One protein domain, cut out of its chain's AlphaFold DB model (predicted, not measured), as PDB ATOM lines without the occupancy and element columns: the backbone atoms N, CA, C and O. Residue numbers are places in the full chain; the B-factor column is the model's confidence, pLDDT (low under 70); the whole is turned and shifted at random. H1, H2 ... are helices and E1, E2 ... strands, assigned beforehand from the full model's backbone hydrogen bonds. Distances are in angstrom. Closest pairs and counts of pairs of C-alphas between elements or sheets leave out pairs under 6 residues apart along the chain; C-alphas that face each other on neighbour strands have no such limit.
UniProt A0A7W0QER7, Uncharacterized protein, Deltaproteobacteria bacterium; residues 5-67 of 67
ATOM      1  N   LEU A   5      -6.936  31.297  98.070       94.88
ATOM      2  CA  LEU A   5      -6.764  29.943  98.583       94.88
ATOM      3  C   LEU A   5      -6.562  29.994 100.098       94.88
ATOM      4  O   LEU A   5      -5.597  30.573 100.590       94.88
ATOM      5  N   HIS A   6      -7.462  29.354 100.831       93.50
ATOM      6  CA  HIS A   6      -7.429  29.247 102.281       93.50
ATOM      7  C   HIS A   6      -6.809  27.904 102.659       93.50
ATOM      8  O   HIS A   6      -7.358  26.852 102.335       93.50
ATOM      9  N   LEU A   7      -5.674  27.926 103.348       92.56
ATOM     10  CA  LEU A   7      -5.049  26.740 103.922       92.56
ATOM     11  C   LEU A   7      -5.425  26.660 105.400       92.56
ATOM     12  O   LEU A   7      -5.019  27.513 106.185       92.56
ATOM     13  N   VAL A   8      -6.203  25.649 105.772       89.31
ATOM     14  CA  VAL A   8      -6.787  25.520 107.112       89.31
ATOM     15  C   VAL A   8      -6.184  24.319 107.825       89.31
ATOM     16  O   VAL A   8      -6.325  23.181 107.366       89.31
ATOM     17  N   ARG A   9      -5.531  24.536 108.970       86.62
ATOM     18  CA  ARG A   9      -5.045  23.433 109.812       86.62
ATOM     19  C   ARG A   9      -6.135  23.003 110.800       86.62
ATOM     20  O   ARG A   9      -6.325  23.596 111.854       86.62
ATOM     21  N   THR A  10      -6.805  21.892 110.504       71.06
ATOM     22  CA  THR A  10      -7.968  21.353 111.249       71.06
ATOM     23  C   THR A  10      -7.735  21.018 112.726       71.06
ATOM     24  O   THR A  10      -8.703  20.788 113.444       71.06
ATOM     25  N   ARG A  11      -6.488  20.988 113.218       60.19
ATOM     26  CA  ARG A  11      -6.212  20.836 114.660       60.19
ATOM     27  C   ARG A  11      -6.474  22.116 115.469       60.19
ATOM     28  O   ARG A  11      -6.469  22.023 116.691       60.19
ATOM     29  N   ALA A  12      -6.685  23.271 114.828       51.88
ATOM     30  CA  ALA A  12      -6.697  24.561 115.521       51.88
ATOM     31  C   ALA A  12      -7.941  25.445 115.310       51.88
ATOM     32  O   ALA A  12      -8.168  26.317 116.143       51.88
ATOM     33  N   THR A  13      -8.772  25.251 114.280       55.94
ATOM     34  CA  THR A  13      -9.763  26.292 113.939       55.94
ATOM     35  C   THR A  13     -11.007  25.757 113.229       55.94
ATOM     36  O   THR A  13     -10.942  24.827 112.423       55.94
ATOM     37  N   ALA A  14     -12.153  26.364 113.563       59.22
ATOM     38  CA  ALA A  14     -13.408  26.236 112.830       59.22
ATOM     39  C   ALA A  14     -13.236  26.740 111.384       59.22
ATOM     40  O   ALA A  14     -12.345  27.544 111.109       59.22
ATOM     41  N   GLU A  15     -14.074  26.246 110.470       62.94
ATOM     42  CA  GLU A  15     -14.135  26.667 109.063       62.94
ATOM     43  C   GLU A  15     -14.074  28.207 108.923       62.94
ATOM     44  O   GLU A  15     -14.650  28.901 109.768       62.94
ATOM     45  N   PRO A  16     -13.365  28.771 107.916       68.44
ATOM     46  CA  PRO A  16     -13.262  30.220 107.765       68.44
ATOM     47  C   PRO A  16     -14.652  30.865 107.740       68.44
ATOM     48  O   PRO A  16     -15.488  30.512 106.914       68.44
ATOM     49  N   ALA A  17     -14.898  31.818 108.645       67.38
ATOM     50  CA  ALA A  17     -16.233  32.386 108.859       67.38
ATOM     51  C   ALA A  17     -16.771  33.192 107.660       67.38
ATOM     52  O   ALA A  17     -17.965  33.478 107.599       67.38
ATOM     53  N   VAL A  18     -15.896  33.577 106.725       71.50
ATOM     54  CA  VAL A  18     -16.252  34.311 105.509       71.50
ATOM     55  C   VAL A  18     -15.446  33.733 104.349       71.50
ATOM     56  O   VAL A  18     -14.229  33.913 104.284       71.50
ATOM     57  N   LEU A  19     -16.133  33.022 103.462       80.94
ATOM     58  CA  LEU A  19     -15.619  32.560 102.177       80.94
ATOM     59  C   LEU A  19     -16.426  33.265 101.092       80.94
ATOM     60  O   LEU A  19     -17.655  33.194 101.111       80.94
ATOM     61  N   ASP A  20     -15.758  33.934 100.155       86.56
ATOM     62  CA  ASP A  20     -16.432  34.402  98.944       86.56
ATOM     63  C   ASP A  20     -16.794  33.186  98.070       86.56
ATOM     64  O   ASP A  20     -16.107  32.165  98.107       86.56
ATOM     65  N   ASP A  21     -17.825  33.291  97.222       84.62
ATOM     66  CA  ASP A  21     -18.316  32.194  96.355       84.62
ATOM     67  C   ASP A  21     -17.250  31.579  95.433       84.62
ATOM     68  O   ASP A  21     -17.449  30.506  94.865       84.62
ATOM     69  N   ARG A  22     -16.130  32.282  95.240       85.69
ATOM     70  CA  ARG A  22     -15.018  31.848  94.393       85.69
ATOM     71  C   ARG A  22     -13.846  31.290  95.181       85.69
ATOM     72  O   ARG A  22     -12.998  30.677  94.552       85.69
ATOM     73  N   ASP A  23     -13.770  31.482  96.493       92.75
ATOM     74  CA  ASP A  23     -12.596  31.095  97.276       92.75
ATOM     75  C   ASP A  23     -12.393  29.572  97.273       92.75
ATOM     76  O   ASP A  23     -13.336  28.785  97.226       92.75
ATOM     77  N   TRP A  24     -11.138  29.132  97.312       94.12
ATOM     78  CA  TRP A  24     -10.788  27.719  97.445       94.12
ATOM     79  C   TRP A  24     -10.331  27.443  98.869       94.12
ATOM     80  O   TRP A  24      -9.617  28.251  99.459       94.12
ATOM     81  N   VAL A  25     -10.690  26.283  99.416       93.19
ATOM     82  CA  VAL A  25     -10.329  25.906 100.789       93.19
ATOM     83  C   VAL A  25      -9.661  24.543 100.796       93.19
ATOM     84  O   VAL A  25     -10.248  23.554 100.360       93.19
ATOM     85  N   VAL A  26      -8.442  24.480 101.322       92.88
ATOM     86  CA  VAL A  26      -7.696  23.241 101.528       92.88
ATOM     87  C   VAL A  26      -7.477  23.017 103.017       92.88
ATOM     88  O   VAL A  26      -6.843  23.811 103.707       92.88
ATOM     89  N   TYR A  27      -7.952  21.876 103.498       90.94
ATOM     90  CA  TYR A  27      -7.724  21.384 104.844       90.94
ATOM     91  C   TYR A  27      -6.424  20.576 104.902       90.94
ATOM     92  O   TYR A  27      -6.284  19.533 104.257       90.94
ATOM     93  N   LEU A  28      -5.483  21.049 105.717       88.94
ATOM     94  CA  LEU A  28      -4.200  20.411 106.007       88.94
ATOM     95  C   LEU A  28      -4.386  19.443 107.185       88.94
ATOM     96  O   LEU A  28      -4.076  19.767 108.333       88.94
ATOM     97  N   ASN A  29      -4.991  18.282 106.930       75.88
ATOM     98  CA  ASN A  29      -5.419  17.372 107.989       75.88
ATOM     99  C   ASN A  29      -4.329  16.329 108.282       75.88
ATOM    100  O   ASN A  29      -4.216  15.320 107.589       75.88
ATOM    101  N   ASP A  30      -3.559  16.554 109.347       62.97
ATOM    102  CA  ASP A  30      -2.340  15.828 109.770       62.97
ATOM    103  C   ASP A  30      -2.488  14.291 109.957       62.97
ATOM    104  O   ASP A  30      -1.527  13.586 110.233       62.97
ATOM    105  N   GLN A  31      -3.696  13.733 109.802       67.75
ATOM    106  CA  GLN A  31      -3.961  12.282 109.829       67.75
ATOM    107  C   GLN A  31      -4.789  11.754 108.648       67.75
ATOM    108  O   GLN A  31      -4.869  10.546 108.452       67.75
ATOM    109  N   ARG A  32      -5.437  12.630 107.870       72.75
ATOM    110  CA  ARG A  32      -6.278  12.244 106.716       72.75
ATOM    111  C   ARG A  32      -5.723  12.754 105.381       72.75
ATOM    112  O   ARG A  32      -6.378  12.578 104.358       72.75
ATOM    113  N   GLY A  33      -4.542  13.370 105.404       85.19
ATOM    114  CA  GLY A  33      -3.925  14.005 104.248       85.19
ATOM    115  C   GLY A  33      -4.564  15.350 103.899       85.19
ATOM    116  O   GLY A  33      -5.356  15.918 104.658       85.19
ATOM    117  N   LEU A  34      -4.194  15.867 102.731       92.06
ATOM    118  CA  LEU A  34      -4.708  17.122 102.193       92.06
ATOM    119  C   LEU A  34      -6.112  16.901 101.616       92.06
ATOM    120  O   LEU A  34      -6.354  15.924 100.904       92.06
ATOM    121  N   ARG A  35      -7.049  17.810 101.901       92.88
ATOM    122  CA  ARG A  35      -8.398  17.773 101.320       92.88
ATOM    123  C   ARG A  35      -8.837  19.136 100.821       92.88
ATOM    124  O   ARG A  35      -8.835  20.091 101.584       92.88
ATOM    125  N   LEU A  36      -9.294  19.192  99.581       93.19
ATOM    126  CA  LEU A  36      -9.933  20.348  98.966       93.19
ATOM    127  C   LEU A  36     -11.448  20.313  99.209       93.19
ATOM    128  O   LEU A  36     -12.097  19.285  98.992       93.19
ATOM    129  N   ALA A  37     -12.014  21.430  99.659       91.00
ATOM    130  CA  ALA A  37     -13.452  21.602  99.819       91.00
ATOM    131  C   ALA A  37     -14.154  21.764  98.453       91.00
ATOM    132  O   ALA A  37     -13.558  22.311  97.523       91.00
ATOM    133  N   PRO A  38     -15.421  21.334  98.310       90.50
ATOM    134  CA  PRO A  38     -16.214  21.540  97.097       90.50
ATOM    135  C   PRO A  38     -16.746  22.983  97.009       90.50
ATOM    136  O   PRO A  38     -17.953  23.199  96.992       90.50
ATOM    137  N   HIS A  39     -15.843  23.968  96.974       88.44
ATOM    138  CA  HIS A  39     -16.159  25.401  96.969       88.44
ATOM    139  C   HIS A  39     -15.327  26.157  95.927       88.44
ATOM    140  O   HIS A  39     -14.167  25.813  95.707       88.44
ATOM    141  N   GLY A  40     -15.910  27.166  95.272       87.94
ATOM    142  CA  GLY A  40     -15.185  28.064  94.362       87.94
ATOM    143  C   GLY A  40     -14.766  27.504  92.997       87.94
ATOM    144  O   GLY A  40     -13.942  28.118  92.324       87.94
ATOM    145  N   ALA A  41     -15.313  26.360  92.568       91.00
ATOM    146  CA  ALA A  41     -14.998  25.698  91.287       91.00
ATOM    147  C   ALA A  41     -13.475  25.574  91.004       91.00
ATOM    148  O   ALA A  41     -12.968  26.134  90.028       91.00
ATOM    149  N   PRO A  42     -12.728  24.860  91.865       90.56
ATOM    150  CA  PRO A  42     -11.278  24.760  91.769       90.56
ATOM    151  C   PRO A  42     -10.829  24.012  90.503       90.56
ATOM    152  O   PRO A  42     -11.552  23.164  89.980       90.56
ATOM    153  N   PRO A  43      -9.598  24.265  90.021       89.56
ATOM    154  CA  PRO A  43      -9.040  23.661  88.809       89.56
ATOM    155  C   PRO A  43      -8.662  22.181  88.978       89.56
ATOM    156  O   PRO A  43      -8.138  21.568  88.049       89.56
ATOM    157  N   VAL A  44      -8.893  21.610  90.160       91.50
ATOM    158  CA  VAL A  44      -8.717  20.191  90.469       91.50
ATOM    159  C   VAL A  44      -9.975  19.685  91.188       91.50
ATOM    160  O   VAL A  44     -10.661  20.481  91.833       91.50
ATOM    161  N   PRO A  45     -10.306  18.385  91.102       93.44
ATOM    162  CA  PRO A  45     -11.485  17.842  91.770       93.44
ATOM    163  C   PRO A  45     -11.447  18.042  93.291       93.44
ATOM    164  O   PRO A  45     -10.405  17.873  93.923       93.44
ATOM    165  N   ALA A  46     -12.600  18.359  93.884       92.06
ATOM    166  CA  ALA A  46     -12.753  18.419  95.335       92.06
ATOM    167  C   ALA A  46     -12.608  17.027  95.979       92.06
ATOM    168  O   ALA A  46     -12.912  16.007  95.360       92.06
ATOM    169  N   GLY A  47     -12.196  16.988  97.250       91.62
ATOM    170  CA  GLY A  47     -11.911  15.750  97.978       91.62
ATOM    171  C   GLY A  47     -10.437  15.617  98.376       91.62
ATOM    172  O   GLY A  47      -9.765  16.632  98.553       91.62
ATOM    173  N   PRO A  48      -9.937  14.389  98.610       93.81
ATOM    174  CA  PRO A  48      -8.518  14.149  98.855       93.81
ATOM    175  C   PRO A  48      -7.671  14.646  97.683       93.81
ATOM    176  O   PRO A  48      -7.995  14.358  96.534       93.81
ATOM    177  N   ILE A  49      -6.598  15.368  97.988       94.56
ATOM    178  CA  ILE A  49      -5.635  15.846  96.994       94.56
ATOM    179  C   ILE A  49      -4.217  15.455  97.401       94.56
ATOM    180  O   ILE A  49      -3.932  15.228  98.579       94.56
ATOM    181  N   ASP A  50      -3.319  15.383  96.427       94.38
ATOM    182  CA  ASP A  50      -1.891  15.198  96.666       94.38
ATOM    183  C   ASP A  50      -1.128  16.537  96.714       94.38
ATOM    184  O   ASP A  50      -1.693  17.633  96.617       94.38
ATOM    185  N   HIS A  51       0.191  16.454  96.900       93.62
ATOM    186  CA  HIS A  51       1.041  17.639  96.958       93.62
ATOM    187  C   HIS A  51       1.153  18.362  95.607       93.62
ATOM    188  O   HIS A  51       1.201  19.590  95.587       93.62
ATOM    189  N   ALA A  52       1.148  17.642  94.483       95.94
ATOM    190  CA  ALA A  52       1.233  18.252  93.158       95.94
ATOM    191  C   ALA A  52      -0.033  19.062  92.841       95.94
ATOM    192  O   ALA A  52       0.043  20.168  92.308       95.94
ATOM    193  N   GLN A  53      -1.201  18.553  93.226       96.12
ATOM    194  CA  GLN A  53      -2.472  19.263  93.131       96.12
ATOM    195  C   GLN A  53      -2.520  20.481  94.063       96.12
ATOM    196  O   GLN A  53      -3.040  21.522  93.669       96.12
ATOM    197  N   LEU A  54      -1.936  20.397  95.265       95.19
ATOM    198  CA  LEU A  54      -1.780  21.565  96.139       95.19
ATOM    199  C   LEU A  54      -0.899  22.645  95.495       95.19
ATOM    200  O   LEU A  54      -1.267  23.816  95.523       95.19
ATOM    201  N   VAL A  55       0.228  22.270  94.886       95.62
ATOM    202  CA  VAL A  55       1.095  23.216  94.162       95.62
ATOM    203  C   VAL A  55       0.331  23.887  93.016       95.62
ATOM    204  O   VAL A  55       0.360  25.109  92.913       95.62
ATOM    205  N   GLN A  56      -0.455  23.136  92.239       95.94
ATOM    206  CA  GLN A  56      -1.297  23.717  91.183       95.94
ATOM    207  C   GLN A  56      -2.320  24.740  91.701       95.94
ATOM    208  O   GLN A  56      -2.663  25.685  90.988       95.94
ATOM    209  N   LEU A  57      -2.854  24.541  92.910       95.50
ATOM    210  CA  LEU A  57      -3.756  25.503  93.546       95.50
ATOM    211  C   LEU A  57      -2.995  26.754  93.998       95.50
ATOM    212  O   LEU A  57      -3.488  27.860  93.794       95.50
ATOM    213  N   LEU A  58      -1.798  26.587  94.570       95.19
ATOM    214  CA  LEU A  58      -0.936  27.689  95.011       95.19
ATOM    215  C   LEU A  58      -0.507  28.584  93.843       95.19
ATOM    216  O   LEU A  58      -0.562  29.801  93.963       95.19
ATOM    217  N   GLU A  59      -0.131  27.994  92.708       95.19
ATOM    218  CA  GLU A  59       0.289  28.731  91.507       95.19
ATOM    219  C   GLU A  59      -0.850  29.520  90.846       95.19
ATOM    220  O   GLU A  59      -0.604  30.510  90.162       95.19
ATOM    221  N   ARG A  60      -2.101  29.077  91.026       94.44
ATOM    222  CA  ARG A  60      -3.289  29.707  90.427       94.44
ATOM    223  C   ARG A  60      -4.014  30.675  91.359       94.44
ATOM    224  O   ARG A  60      -4.912  31.378  90.903       94.44
ATOM    225  N   ALA A  61      -3.672  30.691  92.642       94.50
ATOM    226  CA  ALA A  61      -4.258  31.613  93.600       94.50
ATOM    227  C   ALA A  61      -3.590  32.991  93.489       94.50
ATOM    228  O   ALA A  61      -2.370  33.108  93.504       94.50
ATOM    229  N   ASP A  62      -4.394  34.051  93.455       94.62
ATOM    230  CA  ASP A  62      -3.904  35.430  93.555       94.62
ATOM    231  C   ASP A  62      -3.481  35.786  94.991       94.62
ATOM    232  O   ASP A  62      -2.744  36.749  95.212       94.62
ATOM    233  N   LEU A  63      -3.992  35.051  95.986       93.44
ATOM    234  CA  LEU A  63      -3.683  35.233  97.402       93.44
ATOM    235  C   LEU A  63      -3.811  33.910  98.161       93.44
ATOM    236  O   LEU A  63      -4.797  33.192  98.001       93.44
ATOM    237  N   VAL A  64      -2.860  33.643  99.055       93.94
ATOM    238  CA  VAL A  64      -2.903  32.503  99.978       93.94
ATOM    239  C   VAL A  64      -3.099  33.015 101.403       93.94
ATOM    240  O   VAL A  64      -2.344  33.866 101.868       93.94
ATOM    241  N   VAL A  65      -4.111  32.493 102.095       91.12
ATOM    242  CA  VAL A  65      -4.451  32.832 103.484       91.12
ATOM    243  C   VAL A  65      -4.318  31.576 104.335       91.12
ATOM    244  O   VAL A  65      -4.894  30.543 104.005       91.12
ATOM    245  N   THR A  66      -3.574  31.644 105.434       88.75
ATOM    246  CA  THR A  66      -3.371  30.506 106.345       88.75
ATOM    247  C   THR A  66      -4.112  30.718 107.660       88.75
ATOM    248  O   THR A  66      -4.020  31.809 108.226       88.75
ATOM    249  N   TRP A  67      -4.785  29.673 108.147       81.00
ATOM    250  CA  TRP A  67      -5.583  29.649 109.379       81.00
ATOM    251  C   TRP A  67      -5.097  28.582 110.359       81.00
ATOM    252  O   TRP A  67      -4.691  27.483 109.896       81.00
TER     253      TRP A  67
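This is residues 5 to 67 of the 67 residues of an uncharacterized protein of Deltaproteobacteria bacterium (UniProt A0A7W0QER7). A twisted wall of five strands, in the order E4, E3, E2, E1, E5, has one helix, H1, packed over one face, making two layers. The 63 printed residues, under half of them in named elements, give E1, E2, E3, E4, H1, E5 in turn; the sheet is mixed, and so is the class. The whole is compact, radius of gyration of the C-alphas 10.6 A, spanning 26 by 25 by 17 A.

Find C-alpha 5 at (-6.764, 29.943, 98.583), where E1, residues 5 to 8, begins. Next come E2, residues 24 to 29, 15.7 A long, E3, 33 to 36, E4, 47 to 49, and H1, 51 to 60, 14.4 A. E5, 63 to 66, ends at (-3.371, 30.506, 106.345).

E1 is parallel to E2, N 6 to O 24 2.8 A, and to E5, N 7 to O 65 2.8 A. Hairpins E2-E3, N 27 to O 35 2.8 A, and E3-E4, N 49 to O 34 3.0 A, form a meander of successive antiparallel neighbours. H1, every O i to N i+4 pair within hydrogen-bond range, is on the sheet at height 9.5 A; its closest C-alphas to E1 are Leu 58 and Leu 5, 7.2 A.

The printed part has no cut. E1 to E2 is a long link. Residues 11 to 17 and 30 to 31 have pLDDT under 70.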